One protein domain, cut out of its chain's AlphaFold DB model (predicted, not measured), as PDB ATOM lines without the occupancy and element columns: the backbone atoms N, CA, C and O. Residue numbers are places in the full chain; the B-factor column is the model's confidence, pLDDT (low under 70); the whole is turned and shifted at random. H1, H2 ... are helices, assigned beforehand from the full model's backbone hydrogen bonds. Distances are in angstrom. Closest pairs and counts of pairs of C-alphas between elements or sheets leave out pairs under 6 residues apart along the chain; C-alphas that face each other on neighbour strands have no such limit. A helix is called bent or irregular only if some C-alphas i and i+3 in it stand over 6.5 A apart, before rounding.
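What this domain is: This is residues 23 to 122 of the 252 residues of an uncharacterized protein of Botryotinia fuckeliana (strain T4) (UniProt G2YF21). A flat helical hairpin, H1b beside H2, with a long arm: H1 bends, and residues 23 to 54 of H1a stick out. The printed part has 100 residues with two named helices, H1 then H2, all helix. It is extended, radius of gyration of the C-alphas 23.7 A, spanning 75 by 43 by 10 A.

Where its parts are: H1, residues 23 to 78, assigned as one helix by its hydrogen bonds, is bent: C-alphas 59 and 62 are 6.7 A apart. Arm H1a, residues 23 to 59, 51.4 A, begins at (222.842, 168.794, 175.158); arm H1b, residues 62 to 78, spans 24.6 A. H2, residues 83 to 118, 49.2 A, ends at (221.675, 148.227, 226.480).

How they stand to each other: H1a and H1b are about perpendicular, at 80 degrees. The hairpin H1b and H2 touch, closest C-alphas Val 63 and Thr 101, 5.9 A, opposite ways at a shallow tilt of 15 degrees. H1a touches H2 with residues 58 to 59 alone. O i to N i+4 pairs within hydrogen-bond range: H1a 30 of 33, H1b 12 of 13, H2 26 of 32.

The domain as a whole: The farthest C-alphas, Asn 23 and Pro 88, are 75.3 A apart. The printed part has no cut; its link is tight. pLDDT is under 70 in 43 residues, among them 103 to 122.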
ATOM      1  N   ASN A  23     221.556 169.075 174.497       54.53
ATOM      2  CA  ASN A  23     222.842 168.794 175.158       54.53
ATOM      3  C   ASN A  23     223.020 169.568 176.482       54.53
ATOM      4  O   ASN A  23     223.825 169.162 177.322       54.53
ATOM      5  N   LYS A  24     222.300 170.681 176.683       55.25
ATOM      6  CA  LYS A  24     222.201 171.341 177.994       55.25
ATOM      7  C   LYS A  24     221.291 170.527 178.900       55.25
ATOM      8  O   LYS A  24     221.709 170.203 180.006       55.25
ATOM      9  N   ASP A  25     220.105 170.163 178.421       57.31
ATOM     10  CA  ASP A  25     219.088 169.473 179.214       57.31
ATOM     11  C   ASP A  25     219.632 168.142 179.744       57.31
ATOM     12  O   ASP A  25     219.707 167.974 180.961       57.31
ATOM     13  N   GLU A  26     220.199 167.298 178.871       60.44
ATOM     14  CA  GLU A  26     220.880 166.041 179.231       60.44
ATOM     15  C   GLU A  26     221.983 166.242 180.295       60.44
ATOM     16  O   GLU A  26     222.154 165.426 181.206       60.44
ATOM     17  N   LYS A  27     222.734 167.351 180.221       61.22
ATOM     18  CA  LYS A  27     223.745 167.701 181.232       61.22
ATOM     19  C   LYS A  27     223.116 168.157 182.542       61.22
ATOM     20  O   LYS A  27     223.614 167.762 183.594       61.22
ATOM     21  N   THR A  28     222.038 168.943 182.515       64.50
ATOM     22  CA  THR A  28     221.333 169.329 183.747       64.50
ATOM     23  C   THR A  28     220.645 168.140 184.407       64.50
ATOM     24  O   THR A  28     220.643 168.068 185.628       64.50
ATOM     25  N   GLU A  29     220.121 167.178 183.645       71.88
ATOM     26  CA  GLU A  29     219.531 165.946 184.178       71.88
ATOM     27  C   GLU A  29     220.588 165.043 184.809       71.88
ATOM     28  O   GLU A  29     220.399 164.575 185.931       71.88
ATOM     29  N   LYS A  30     221.750 164.878 184.165       71.00
ATOM     30  CA  LYS A  30     222.900 164.184 184.766       71.00
ATOM     31  C   LYS A  30     223.380 164.877 186.043       71.00
ATOM     32  O   LYS A  30     223.630 164.200 187.035       71.00
ATOM     33  N   LEU A  31     223.445 166.210 186.062       71.56
ATOM     34  CA  LEU A  31     223.888 166.978 187.232       71.56
ATOM     35  C   LEU A  31     222.851 166.946 188.372       71.56
ATOM     36  O   LEU A  31     223.232 166.726 189.518       71.56
ATOM     37  N   LYS A  32     221.546 167.036 188.067       73.38
ATOM     38  CA  LYS A  32     220.439 166.790 189.015       73.38
ATOM     39  C   LYS A  32     220.489 165.371 189.584       73.38
ATOM     40  O   LYS A  32     220.320 165.199 190.783       73.38
ATOM     41  N   THR A  33     220.746 164.368 188.743       76.12
ATOM     42  CA  THR A  33     220.835 162.956 189.153       76.12
ATOM     43  C   THR A  33     222.014 162.740 190.099       76.12
ATOM     44  O   THR A  33     221.835 162.170 191.171       76.12
ATOM     45  N   ILE A  34     223.201 163.256 189.755       79.50
ATOM     46  CA  ILE A  34     224.385 163.227 190.629       79.50
ATOM     47  C   ILE A  34     224.091 163.941 191.954       79.50
ATOM     48  O   ILE A  34     224.375 163.379 193.007       79.50
ATOM     49  N   TYR A  35     223.463 165.120 191.916       76.69
ATOM     50  CA  TYR A  35     223.068 165.865 193.115       76.69
ATOM     51  C   TYR A  35     222.099 165.070 194.005       76.69
ATOM     52  O   TYR A  35     222.295 165.013 195.219       76.69
ATOM     53  N   LEU A  36     221.108 164.391 193.409       76.38
ATOM     54  CA  LEU A  36     220.174 163.515 194.123       76.38
ATOM     55  C   LEU A  36     220.907 162.351 194.802       76.38
ATOM     56  O   LEU A  36     220.680 162.096 195.981       76.38
ATOM     57  N   TYR A  37     221.827 161.688 194.092       75.06
ATOM     58  CA  TYR A  37     222.653 160.623 194.663       75.06
ATOM     59  C   TYR A  37     223.563 161.136 195.782       75.06
ATOM     60  O   TYR A  37     223.655 160.479 196.817       75.06
ATOM     61  N   THR A  38     224.186 162.312 195.641       73.88
ATOM     62  CA  THR A  38     225.002 162.889 196.723       73.88
ATOM     63  C   THR A  38     224.159 163.299 197.924       73.88
ATOM     64  O   THR A  38     224.583 163.048 199.044       73.88
ATOM     65  N   MET A  39     222.957 163.853 197.729       74.62
ATOM     66  CA  MET A  39     222.062 164.206 198.837       74.62
ATOM     67  C   MET A  39     221.483 162.974 199.531       74.62
ATOM     68  O   MET A  39     221.417 162.944 200.755       74.62
ATOM     69  N   MET A  40     221.128 161.924 198.786       75.38
ATOM     70  CA  MET A  40     220.695 160.651 199.368       75.38
ATOM     71  C   MET A  40     221.843 159.969 200.125       75.38
ATOM     72  O   MET A  40     221.638 159.494 201.239       75.38
ATOM     73  N   PHE A  41     223.062 159.980 199.575       70.25
ATOM     74  CA  PHE A  41     224.246 159.456 200.258       70.25
ATOM     75  C   PHE A  41     224.580 160.264 201.517       70.25
ATOM     76  O   PHE A  41     224.814 159.662 202.558       70.25
ATOM     77  N   LEU A  42     224.530 161.602 201.471       67.50
ATOM     78  CA  LEU A  42     224.680 162.445 202.662       67.50
ATOM     79  C   LEU A  42     223.563 162.195 203.681       67.50
ATOM     80  O   LEU A  42     223.853 162.154 204.866       67.50
ATOM     81  N   SER A  43     222.316 161.985 203.257       66.31
ATOM     82  CA  SER A  43     221.190 161.708 204.163       66.31
ATOM     83  C   SER A  43     221.326 160.354 204.875       66.31
ATOM     84  O   SER A  43     221.029 160.251 206.060       66.31
ATOM     85  N   ILE A  44     221.853 159.332 204.189       68.69
ATOM     86  CA  ILE A  44     222.135 158.007 204.771       68.69
ATOM     87  C   ILE A  44     223.410 158.037 205.632       68.69
ATOM     88  O   ILE A  44     223.454 157.428 206.699       68.69
ATOM     89  N   ALA A  45     224.443 158.761 205.198       62.53
ATOM     90  CA  ALA A  45     225.697 158.889 205.934       62.53
ATOM     91  C   ALA A  45     225.585 159.832 207.142       62.53
ATOM     92  O   ALA A  45     226.307 159.630 208.108       62.53
ATOM     93  N   SER A  46     224.698 160.830 207.126       61.75
ATOM     94  CA  SER A  46     224.526 161.825 208.197       61.75
ATOM     95  C   SER A  46     224.298 161.204 209.584       61.75
ATOM     96  O   SER A  46     225.094 161.512 210.471       61.75
ATOM     97  N   PRO A  47     223.321 160.295 209.811       60.09
ATOM     98  CA  PRO A  47     223.163 159.646 211.114       60.09
ATOM     99  C   PRO A  47     224.389 158.806 211.492       60.09
ATOM    100  O   PRO A  47     224.873 158.916 212.612       60.09
ATOM    101  N   ILE A  48     224.975 158.059 210.549       62.31
ATOM    102  CA  ILE A  48     226.161 157.216 210.793       62.31
ATOM    103  C   ILE A  48     227.386 158.073 211.176       62.31
ATOM    104  O   ILE A  48     228.158 157.719 212.070       62.31
ATOM    105  N   LEU A  49     227.568 159.221 210.522       61.06
ATOM    106  CA  LEU A  49     228.621 160.199 210.805       61.06
ATOM    107  C   LEU A  49     228.350 160.961 212.106       61.06
ATOM    108  O   LEU A  49     229.295 161.267 212.826       61.06
ATOM    109  N   TYR A  50     227.088 161.236 212.439       67.12
ATOM    110  CA  TYR A  50     226.706 161.847 213.709       67.12
ATOM    111  C   TYR A  50     226.957 160.890 214.881       67.12
ATOM    112  O   TYR A  50     227.637 161.269 215.828       67.12
ATOM    113  N   GLU A  51     226.503 159.639 214.790       65.81
ATOM    114  CA  GLU A  51     226.727 158.596 215.796       65.81
ATOM    115  C   GLU A  51     228.218 158.291 215.982       65.81
ATOM    116  O   GLU A  51     228.702 158.262 217.112       65.81
ATOM    117  N   SER A  52     228.982 158.131 214.894       65.75
ATOM    118  CA  SER A  52     230.431 157.887 214.986       65.75
ATOM    119  C   SER A  52     231.226 159.111 215.456       65.75
ATOM    120  O   SER A  52     232.203 158.946 216.188       65.75
ATOM    121  N   SER A  53     230.791 160.334 215.129       67.00
ATOM    122  CA  SER A  53     231.358 161.576 215.679       67.00
ATOM    123  C   SER A  53     231.048 161.732 217.170       67.00
ATOM    124  O   SER A  53     231.938 162.051 217.955       67.00
ATOM    125  N   LEU A  54     229.817 161.430 217.594       70.19
ATOM    126  CA  LEU A  54     229.392 161.459 218.995       70.19
ATOM    127  C   LEU A  54     230.108 160.371 219.810       70.19
ATOM    128  O   LEU A  54     230.573 160.647 220.914       70.19
ATOM    129  N   PHE A  55     230.296 159.174 219.249       67.44
ATOM    130  CA  PHE A  55     231.118 158.112 219.837       67.44
ATOM    131  C   PHE A  55     232.590 158.534 219.959       67.44
ATOM    132  O   PHE A  55     233.185 158.396 221.026       67.44
ATOM    133  N   ALA A  56     233.175 159.118 218.907       70.38
ATOM    134  CA  ALA A  56     234.530 159.666 218.966       70.38
ATOM    135  C   ALA A  56     234.645 160.787 220.015       70.38
ATOM    136  O   ALA A  56     235.631 160.843 220.748       70.38
ATOM    137  N   TRP A  57     233.633 161.646 220.149       71.38
ATOM    138  CA  TRP A  57     233.609 162.708 221.153       71.38
ATOM    139  C   TRP A  57     233.435 162.169 222.581       71.38
ATOM    140  O   TRP A  57     234.091 162.669 223.490       71.38
ATOM    141  N   LEU A  58     232.652 161.106 222.792       69.50
ATOM    142  CA  LEU A  58     232.560 160.411 224.085       69.50
ATOM    143  C   LEU A  58     233.865 159.697 224.470       69.50
ATOM    144  O   LEU A  58     234.234 159.703 225.641       69.50
ATOM    145  N   MET A  59     234.575 159.110 223.505       69.12
ATOM    146  CA  MET A  59     235.821 158.372 223.755       69.12
ATOM    147  C   MET A  59     237.039 159.295 223.909       69.12
ATOM    148  O   MET A  59     237.874 159.076 224.786       69.12
ATOM    149  N   PHE A  60     237.155 160.339 223.082       69.62
ATOM    150  CA  PHE A  60     238.305 161.252 223.094       69.62
ATOM    151  C   PHE A  60     238.060 162.540 223.886       69.62
ATOM    152  O   PHE A  60     239.011 163.081 224.443       69.62
ATOM    153  N   GLY A  61     236.824 163.028 224.006       74.50
ATOM    154  CA  GLY A  61     236.482 164.243 224.762       74.50
ATOM    155  C   GLY A  61     236.986 164.244 226.213       74.50
ATOM    156  O   GLY A  61     237.639 165.217 226.597       74.50
ATOM    157  N   PRO A  62     236.816 163.158 226.997       74.25
ATOM    158  CA  PRO A  62     237.362 163.034 228.356       74.25
ATOM    159  C   PRO A  62     238.896 163.091 228.453       74.25
ATOM    160  O   PRO A  62     239.428 163.257 229.547       74.25
ATOM    161  N   VAL A  63     239.619 162.975 227.335       71.88
ATOM    162  CA  VAL A  63     241.088 163.079 227.266       71.88
ATOM    163  C   VAL A  63     241.516 164.421 226.658       71.88
ATOM    164  O   VAL A  63     242.415 165.092 227.176       71.88
ATOM    165  N   VAL A  64     240.845 164.853 225.590       76.31
ATOM    166  CA  VAL A  64     241.135 166.079 224.831       76.31
ATOM    167  C   VAL A  64     240.717 167.337 225.598       76.31
ATOM    168  O   VAL A  64     241.462 168.313 225.604       76.31
ATOM    169  N   LEU A  65     239.581 167.331 226.305       78.00
ATOM    170  CA  LEU A  65     239.142 168.499 227.081       78.00
ATOM    171  C   LEU A  65     240.071 168.781 228.283       78.00
ATOM    172  O   LEU A  65     240.512 169.926 228.409       78.00
ATOM    173  N   PRO A  66     240.472 167.797 229.122       76.31
ATOM    174  CA  PRO A  66     241.415 168.063 230.213       76.31
ATOM    175  C   PRO A  66     242.833 168.393 229.739       76.31
ATOM    176  O   PRO A  66     243.490 169.217 230.372       76.31
ATOM    177  N   THR A  67     243.316 167.802 228.635       77.12
ATOM    178  CA  THR A  67     244.628 168.178 228.066       77.12
ATOM    179  C   THR A  67     244.612 169.599 227.511       77.12
ATOM    180  O   THR A  67     245.461 170.400 227.899       77.12
ATOM    181  N   ALA A  68     243.638 169.954 226.668       82.50
ATOM    182  CA  ALA A  68     243.514 171.306 226.117       82.50
ATOM    183  C   ALA A  68     243.336 172.364 227.220       82.50
ATOM    184  O   ALA A  68     243.963 173.422 227.163       82.50
ATOM    185  N   SER A  69     242.553 172.051 228.259       80.19
ATOM    186  CA  SER A  69     242.397 172.902 229.445       80.19
ATOM    187  C   SER A  69     243.721 173.091 230.195       80.19
ATOM    188  O   SER A  69     244.118 174.228 230.447       80.19
ATOM    189  N   LEU A  70     244.469 172.012 230.475       82.44
ATOM    190  CA  LEU A  70     245.774 172.102 231.143       82.44
ATOM    191  C   LEU A  70     246.788 172.909 230.320       82.44
ATOM    192  O   LEU A  70     247.496 173.742 230.886       82.44
ATOM    193  N   PHE A  71     246.837 172.722 228.996       81.62
ATOM    194  CA  PHE A  71     247.697 173.525 228.121       81.62
ATOM    195  C   PHE A  71     247.296 175.004 228.117       81.62
ATOM    196  O   PHE A  71     248.169 175.860 228.255       81.62
ATOM    197  N   LEU A  72     246.003 175.325 228.023       84.38
ATOM    198  CA  LEU A  72     245.521 176.710 228.061       84.38
ATOM    199  C   LEU A  72     245.833 177.375 229.409       84.38
ATOM    200  O   LEU A  72     246.329 178.501 229.432       84.38
ATOM    201  N   VAL A  73     245.631 176.665 230.523       82.62
ATOM    202  CA  VAL A  73     246.024 177.121 231.866       82.62
ATOM    203  C   VAL A  73     247.535 177.362 231.931       82.62
ATOM    204  O   VAL A  73     247.951 178.441 232.346       82.62
ATOM    205  N   MET A  74     248.372 176.429 231.466       79.75
ATOM    206  CA  MET A  74     249.832 176.606 231.444       79.75
ATOM    207  C   MET A  74     250.276 177.803 230.590       79.75
ATOM    208  O   MET A  74     251.143 178.562 231.022       79.75
ATOM    209  N   ILE A  75     249.664 178.028 229.424       82.94
ATOM    210  CA  ILE A  75     249.949 179.186 228.558       82.94
ATOM    211  C   ILE A  75     249.553 180.498 229.255       82.94
ATOM    212  O   ILE A  75     250.341 181.443 229.297       82.94
ATOM    213  N   VAL A  76     248.364 180.556 229.866       80.81
ATOM    214  CA  VAL A  76     247.910 181.751 230.597       80.81
ATOM    215  C   VAL A  76     248.812 182.032 231.801       80.81
ATOM    216  O   VAL A  76     249.270 183.164 231.949       80.81
ATOM    217  N   PHE A  77     249.138 181.026 232.619       74.50
ATOM    218  CA  PHE A  77     250.002 181.214 233.788       74.50
ATOM    219  C   PHE A  77     251.433 181.606 233.400       74.50
ATOM    220  O   PHE A  77     251.939 182.586 233.940       74.50
ATOM    221  N   THR A  78     252.063 180.946 232.421       74.25
ATOM    222  CA  THR A  78     253.419 181.325 231.960       74.25
ATOM    223  C   THR A  78     253.479 182.710 231.305       74.25
ATOM    224  O   THR A  78     254.538 183.332 231.305       74.25
ATOM    225  N   SER A  79     252.353 183.248 230.818       78.25
ATOM    226  CA  SER A  79     252.261 184.637 230.333       78.25
ATOM    227  C   SER A  79     252.106 185.700 231.437       78.25
ATOM    228  O   SER A  79     252.171 186.895 231.144       78.25
ATOM    229  N   ARG A  80     251.863 185.295 232.694       76.50
ATOM    230  CA  ARG A  80     251.534 186.197 233.822       76.50
ATOM    231  C   ARG A  80     252.407 186.024 235.063       76.50
ATOM    232  O   ARG A  80     252.533 186.970 235.832       76.50
ATOM    233  N   VAL A  81     252.977 184.840 235.261       73.75
ATOM    234  CA  VAL A  81     253.701 184.421 236.464       73.75
ATOM    235  C   VAL A  81     255.045 183.836 236.037       73.75
ATOM    236  O   VAL A  81     255.134 183.138 235.025       73.75
ATOM    237  N   SER A  82     256.108 184.126 236.790       77.38
ATOM    238  CA  SER A  82     257.442 183.619 236.459       77.38
ATOM    239  C   SER A  82     257.483 182.094 236.573       77.38
ATOM    240  O   SER A  82     256.959 181.515 237.525       77.38
ATOM    241  N   LEU A  83     258.146 181.421 235.629       69.31
ATOM    242  CA  LEU A  83     258.166 179.953 235.551       69.31
ATOM    243  C   LEU A  83     258.727 179.298 236.834       69.31
ATOM    244  O   LEU A  83     258.305 178.206 237.208       69.31
ATOM    245  N   LEU A  84     259.595 180.016 237.558       75.56
ATOM    246  CA  LEU A  84     260.145 179.628 238.862       75.56
ATOM    247  C   LEU A  84     259.073 179.476 239.966       75.56
ATOM    248  O   LEU A  84     259.200 178.625 240.839       75.56
ATOM    249  N   GLU A  85     258.021 180.294 239.916       77.38
ATOM    250  CA  GLU A  85     256.924 180.351 240.895       77.38
ATOM    251  C   GLU A  85     255.816 179.331 240.571       77.38
ATOM    252  O   GLU A  85     255.165 178.796 241.466       77.38
ATOM    253  N   ILE A  86     255.665 178.982 239.287       73.12
ATOM    254  CA  ILE A  86     254.775 177.910 238.813       73.12
ATOM    255  C   ILE A  86     255.379 176.521 239.105       73.12
ATOM    256  O   ILE A  86     254.639 175.567 239.342       73.12
ATOM    257  N   MET A  87     256.713 176.395 239.130       75.94
ATOM    258  CA  MET A  87     257.448 175.125 239.251       75.94
ATOM    259  C   MET A  87     256.919 174.125 240.309       75.94
ATOM    260  O   MET A  87     256.741 172.960 239.946       75.94
ATOM    261  N   PRO A  88     256.612 174.502 241.573       82.56
ATOM    262  CA  PRO A  88     256.077 173.560 242.567       82.56
ATOM    263  C   PRO A  88     254.631 173.103 242.297       82.56
ATOM    264  O   PRO A  88     254.215 172.071 242.818       82.56
ATOM    265  N   TRP A  89     253.866 173.829 241.477       80.12
ATOM    266  CA  TRP A  89     252.475 173.500 241.137       80.12
ATOM    267  C   TRP A  89     252.354 172.554 239.937       80.12
ATOM    268  O   TRP A  89     251.331 171.883 239.794       80.12
ATOM    269  N   ILE A  90     253.391 172.448 239.098       80.19
ATOM    270  CA  ILE A  90     253.395 171.579 237.909       80.19
ATOM    271  C   ILE A  90     253.098 170.106 238.276       80.19
ATOM    272  O   ILE A  90     252.187 169.536 237.672       80.19
ATOM    273  N   PRO A  91     253.743 169.480 239.287       81.94
ATOM    274  CA  PRO A  91     253.429 168.101 239.675       81.94
ATOM    275  C   PRO A  91     251.992 167.922 240.183       81.94
ATOM    276  O   PRO A  91     251.383 166.883 239.940       81.94
ATOM    277  N   PHE A  92     251.426 168.933 240.853       81.25
ATOM    278  CA  PHE A  92     250.038 168.903 241.317       81.25
ATOM    279  C   PHE A  92     249.050 168.976 240.143       81.25
ATOM    280  O   PHE A  92     248.117 168.176 240.081       81.25
ATOM    281  N   ALA A  93     249.292 169.858 239.168       80.94
ATOM    282  CA  ALA A  93     248.484 169.949 237.952       80.94
ATOM    283  C   ALA A  93     248.524 168.645 237.133       80.94
ATOM    284  O   ALA A  93     247.475 168.152 236.719       80.94
ATOM    285  N   PHE A  94     249.707 168.037 236.966       82.00
ATOM    286  CA  PHE A  94     249.837 166.724 236.321       82.00
ATOM    287  C   PHE A  94     249.170 165.600 237.121       82.00
ATOM    288  O   PHE A  94     248.535 164.740 236.518       82.00
ATOM    289  N   SER A  95     249.253 165.612 238.456       83.62
ATOM    290  CA  SER A  95     248.573 164.634 239.317       83.62
ATOM    291  C   SER A  95     247.048 164.720 239.186       83.62
ATOM    292  O   SER A  95     246.388 163.705 238.978       83.62
ATOM    293  N   MET A  96     246.481 165.931 239.202       80.50
ATOM    294  CA  MET A  96     245.043 166.146 238.999       80.50
ATOM    295  C   MET A  96     244.600 165.789 237.572       80.50
ATOM    296  O   MET A  96     243.538 165.197 237.394       80.50
ATOM    297  N   TRP A  97     245.412 166.085 236.552       82.69
ATOM    298  CA  TRP A  97     245.132 165.680 235.171       82.69
ATOM    299  C   TRP A  97     245.205 164.159 234.974       82.69
ATOM    300  O   TRP A  97     244.344 163.593 234.297       82.69
ATOM    301  N   LEU A  98     246.170 163.480 235.603       81.69
ATOM    302  CA  LEU A  98     246.231 162.017 235.639       81.69
ATOM    303  C   LEU A  98     245.038 161.434 236.397       81.69
ATOM    304  O   LEU A  98     244.438 160.488 235.909       81.69
ATOM    305  N   LEU A  99     244.633 162.009 237.533       80.69
ATOM    306  CA  LEU A  99     243.440 161.565 238.257       80.69
ATOM    307  C   LEU A  99     242.189 161.671 237.374       80.69
ATOM    308  O   LEU A  99     241.447 160.702 237.261       80.69
ATOM    309  N   ILE A 100     241.982 162.808 236.701       75.56
ATOM    310  CA  ILE A 100     240.849 163.000 235.785       75.56
ATOM    311  C   ILE A 100     240.923 161.999 234.626       75.56
ATOM    312  O   ILE A 100     239.979 161.251 234.405       75.56
ATOM    313  N   THR A 101     242.038 161.918 233.901       73.44
ATOM    314  CA  THR A 101     242.120 161.052 232.709       73.44
ATOM    315  C   THR A 101     242.115 159.559 233.046       73.44
ATOM    316  O   THR A 101     241.407 158.801 232.387       73.44
ATOM    317  N   VAL A 102     242.828 159.119 234.086       75.75
ATOM    318  CA  VAL A 102     242.931 157.701 234.481       75.75
ATOM    319  C   VAL A 102     241.698 157.216 235.251       75.75
ATOM    320  O   VAL A 102     241.394 156.029 235.179       75.75
ATOM    321  N   TYR A 103     240.957 158.087 235.948       68.75
ATOM    322  CA  TYR A 103     239.719 157.695 236.641       68.75
ATOM    323  C   TYR A 103     238.465 157.897 235.780       68.75
ATOM    324  O   TYR A 103     237.590 157.030 235.756       68.75
ATOM    325  N   SER A 104     238.371 158.996 235.020       63.88
ATOM    326  CA  SER A 104     237.220 159.228 234.140       63.88
ATOM    327  C   SER A 104     237.241 158.344 232.897       63.88
ATOM    328  O   SER A 104     236.169 157.896 232.517       63.88
ATOM    329  N   CYS A 105     238.393 158.033 232.286       65.81
ATOM    330  CA  CYS A 105     238.409 157.222 231.057       65.81
ATOM    331  C   CYS A 105     237.829 155.801 231.256       65.81
ATOM    332  O   CYS A 105     236.943 155.429 230.488       65.81
ATOM    333  N   PRO A 106     238.189 155.023 232.301       64.56
ATOM    334  CA  PRO A 106     237.518 153.754 232.592       64.56
ATOM    335  C   PRO A 106     236.028 153.925 232.898       64.56
ATOM    336  O   PRO A 106     235.225 153.117 232.443       64.56
ATOM    337  N   ALA A 107     235.640 154.985 233.616       62.19
ATOM    338  CA  ALA A 107     234.237 155.260 233.916       62.19
ATOM    339  C   ALA A 107     233.426 155.587 232.647       62.19
ATOM    340  O   ALA A 107     232.323 155.072 232.488       62.19
ATOM    341  N   THR A 108     233.972 156.372 231.712       60.41
ATOM    342  CA  THR A 108     233.321 156.669 230.426       60.41
ATOM    343  C   THR A 108     233.341 155.477 229.480       60.41
ATOM    344  O   THR A 108     232.363 155.276 228.776       60.41
ATOM    345  N   VAL A 109     234.388 154.644 229.490       64.06
ATOM    346  CA  VAL A 109     234.411 153.380 228.730       64.06
ATOM    347  C   VAL A 109     233.358 152.407 229.263       64.06
ATOM    348  O   VAL A 109     232.663 151.793 228.460       64.06
ATOM    349  N   LEU A 110     233.178 152.307 230.585       64.31
ATOM    350  CA  LEU A 110     232.106 151.510 231.189       64.31
ATOM    351  C   LEU A 110     230.720 152.061 230.833       64.31
ATOM    352  O   LEU A 110     229.883 151.289 230.385       64.31
ATOM    353  N   LEU A 111     230.497 153.377 230.934       62.78
ATOM    354  CA  LEU A 111     229.225 154.009 230.550       62.78
ATOM    355  C   LEU A 111     228.911 153.822 229.057       62.78
ATOM    356  O   LEU A 111     227.789 153.476 228.696       62.78
ATOM    357  N   VAL A 112     229.904 154.001 228.179       62.66
ATOM    358  CA  VAL A 112     229.769 153.751 226.736       62.66
ATOM    359  C   VAL A 112     229.511 152.270 226.466       62.66
ATOM    360  O   VAL A 112     228.657 151.955 225.643       62.66
ATOM    361  N   GLN A 113     230.180 151.350 227.167       64.69
ATOM    362  CA  GLN A 113     229.934 149.913 227.041       64.69
ATOM    363  C   GLN A 113     228.529 149.529 227.529       64.69
ATOM    364  O   GLN A 113     227.874 148.723 226.876       64.69
ATOM    365  N   GLU A 114     228.057 150.093 228.639       64.19
ATOM    366  CA  GLU A 114     226.731 149.837 229.209       64.19
ATOM    367  C   GLU A 114     225.624 150.358 228.284       64.19
ATOM    368  O   GLU A 114     224.707 149.609 227.951       64.19
ATOM    369  N   VAL A 115     225.769 151.575 227.744       62.09
ATOM    370  CA  VAL A 115     224.876 152.111 226.700       62.09
ATOM    371  C   VAL A 115     224.913 151.236 225.440       62.09
ATOM    372  O   VAL A 115     223.861 150.860 224.926       62.09
ATOM    373  N   LEU A 116     226.098 150.844 224.959       59.66
ATOM    374  CA  LEU A 116     226.247 150.031 223.743       59.66
ATOM    375  C   LEU A 116     225.757 148.579 223.921       59.66
ATOM    376  O   LEU A 116     225.410 147.926 222.937       59.66
ATOM    377  N   GLN A 117     225.714 148.060 225.154       58.47
ATOM    378  CA  GLN A 117     225.115 146.761 225.480       58.47
ATOM    379  C   GLN A 117     223.599 146.865 225.703       58.47
ATOM    380  O   GLN A 117     222.874 145.994 225.224       58.47
ATOM    381  N   GLY A 118     223.107 147.940 226.329       53.44
ATOM    382  CA  GLY A 118     221.675 148.227 226.480       53.44
ATOM    383  C   GLY A 118     220.975 148.411 225.132       53.44
ATOM    384  O   GLY A 118     220.008 147.714 224.837       53.44
ATOM    385  N   VAL A 119     221.551 149.225 224.237       53.00
ATOM    386  CA  VAL A 119     221.087 149.398 222.841       53.00
ATOM    387  C   VAL A 119     221.076 148.074 222.053       53.00
ATOM    388  O   VAL A 119     220.368 147.941 221.056       53.00
ATOM    389  N   LYS A 120     221.820 147.055 222.503       46.25
ATOM    390  CA  LYS A 120     221.894 145.731 221.869       46.25
ATOM    391  C   LYS A 120     220.917 144.700 222.452       46.25
ATOM    392  O   LYS A 120     220.896 143.565 221.971       46.25
ATOM    393  N   LEU A 121     220.137 145.058 223.475       45.22
ATOM    394  CA  LEU A 121     219.245 144.141 224.198       45.22
ATOM    395  C   LEU A 121     217.786 144.177 223.711       45.22
ATOM    396  O   LEU A 121     217.137 143.131 223.729       45.22
ATOM    397  N   ASP A 122     217.322 145.312 223.179       40.94
ATOM    398  CA  ASP A 122     215.951 145.490 222.664       40.94
ATOM    399  C   ASP A 122     215.775 145.120 221.178       40.94
ATOM    400  O   ASP A 122     214.722 145.361 220.584       40.94
TER     401      ASP A 122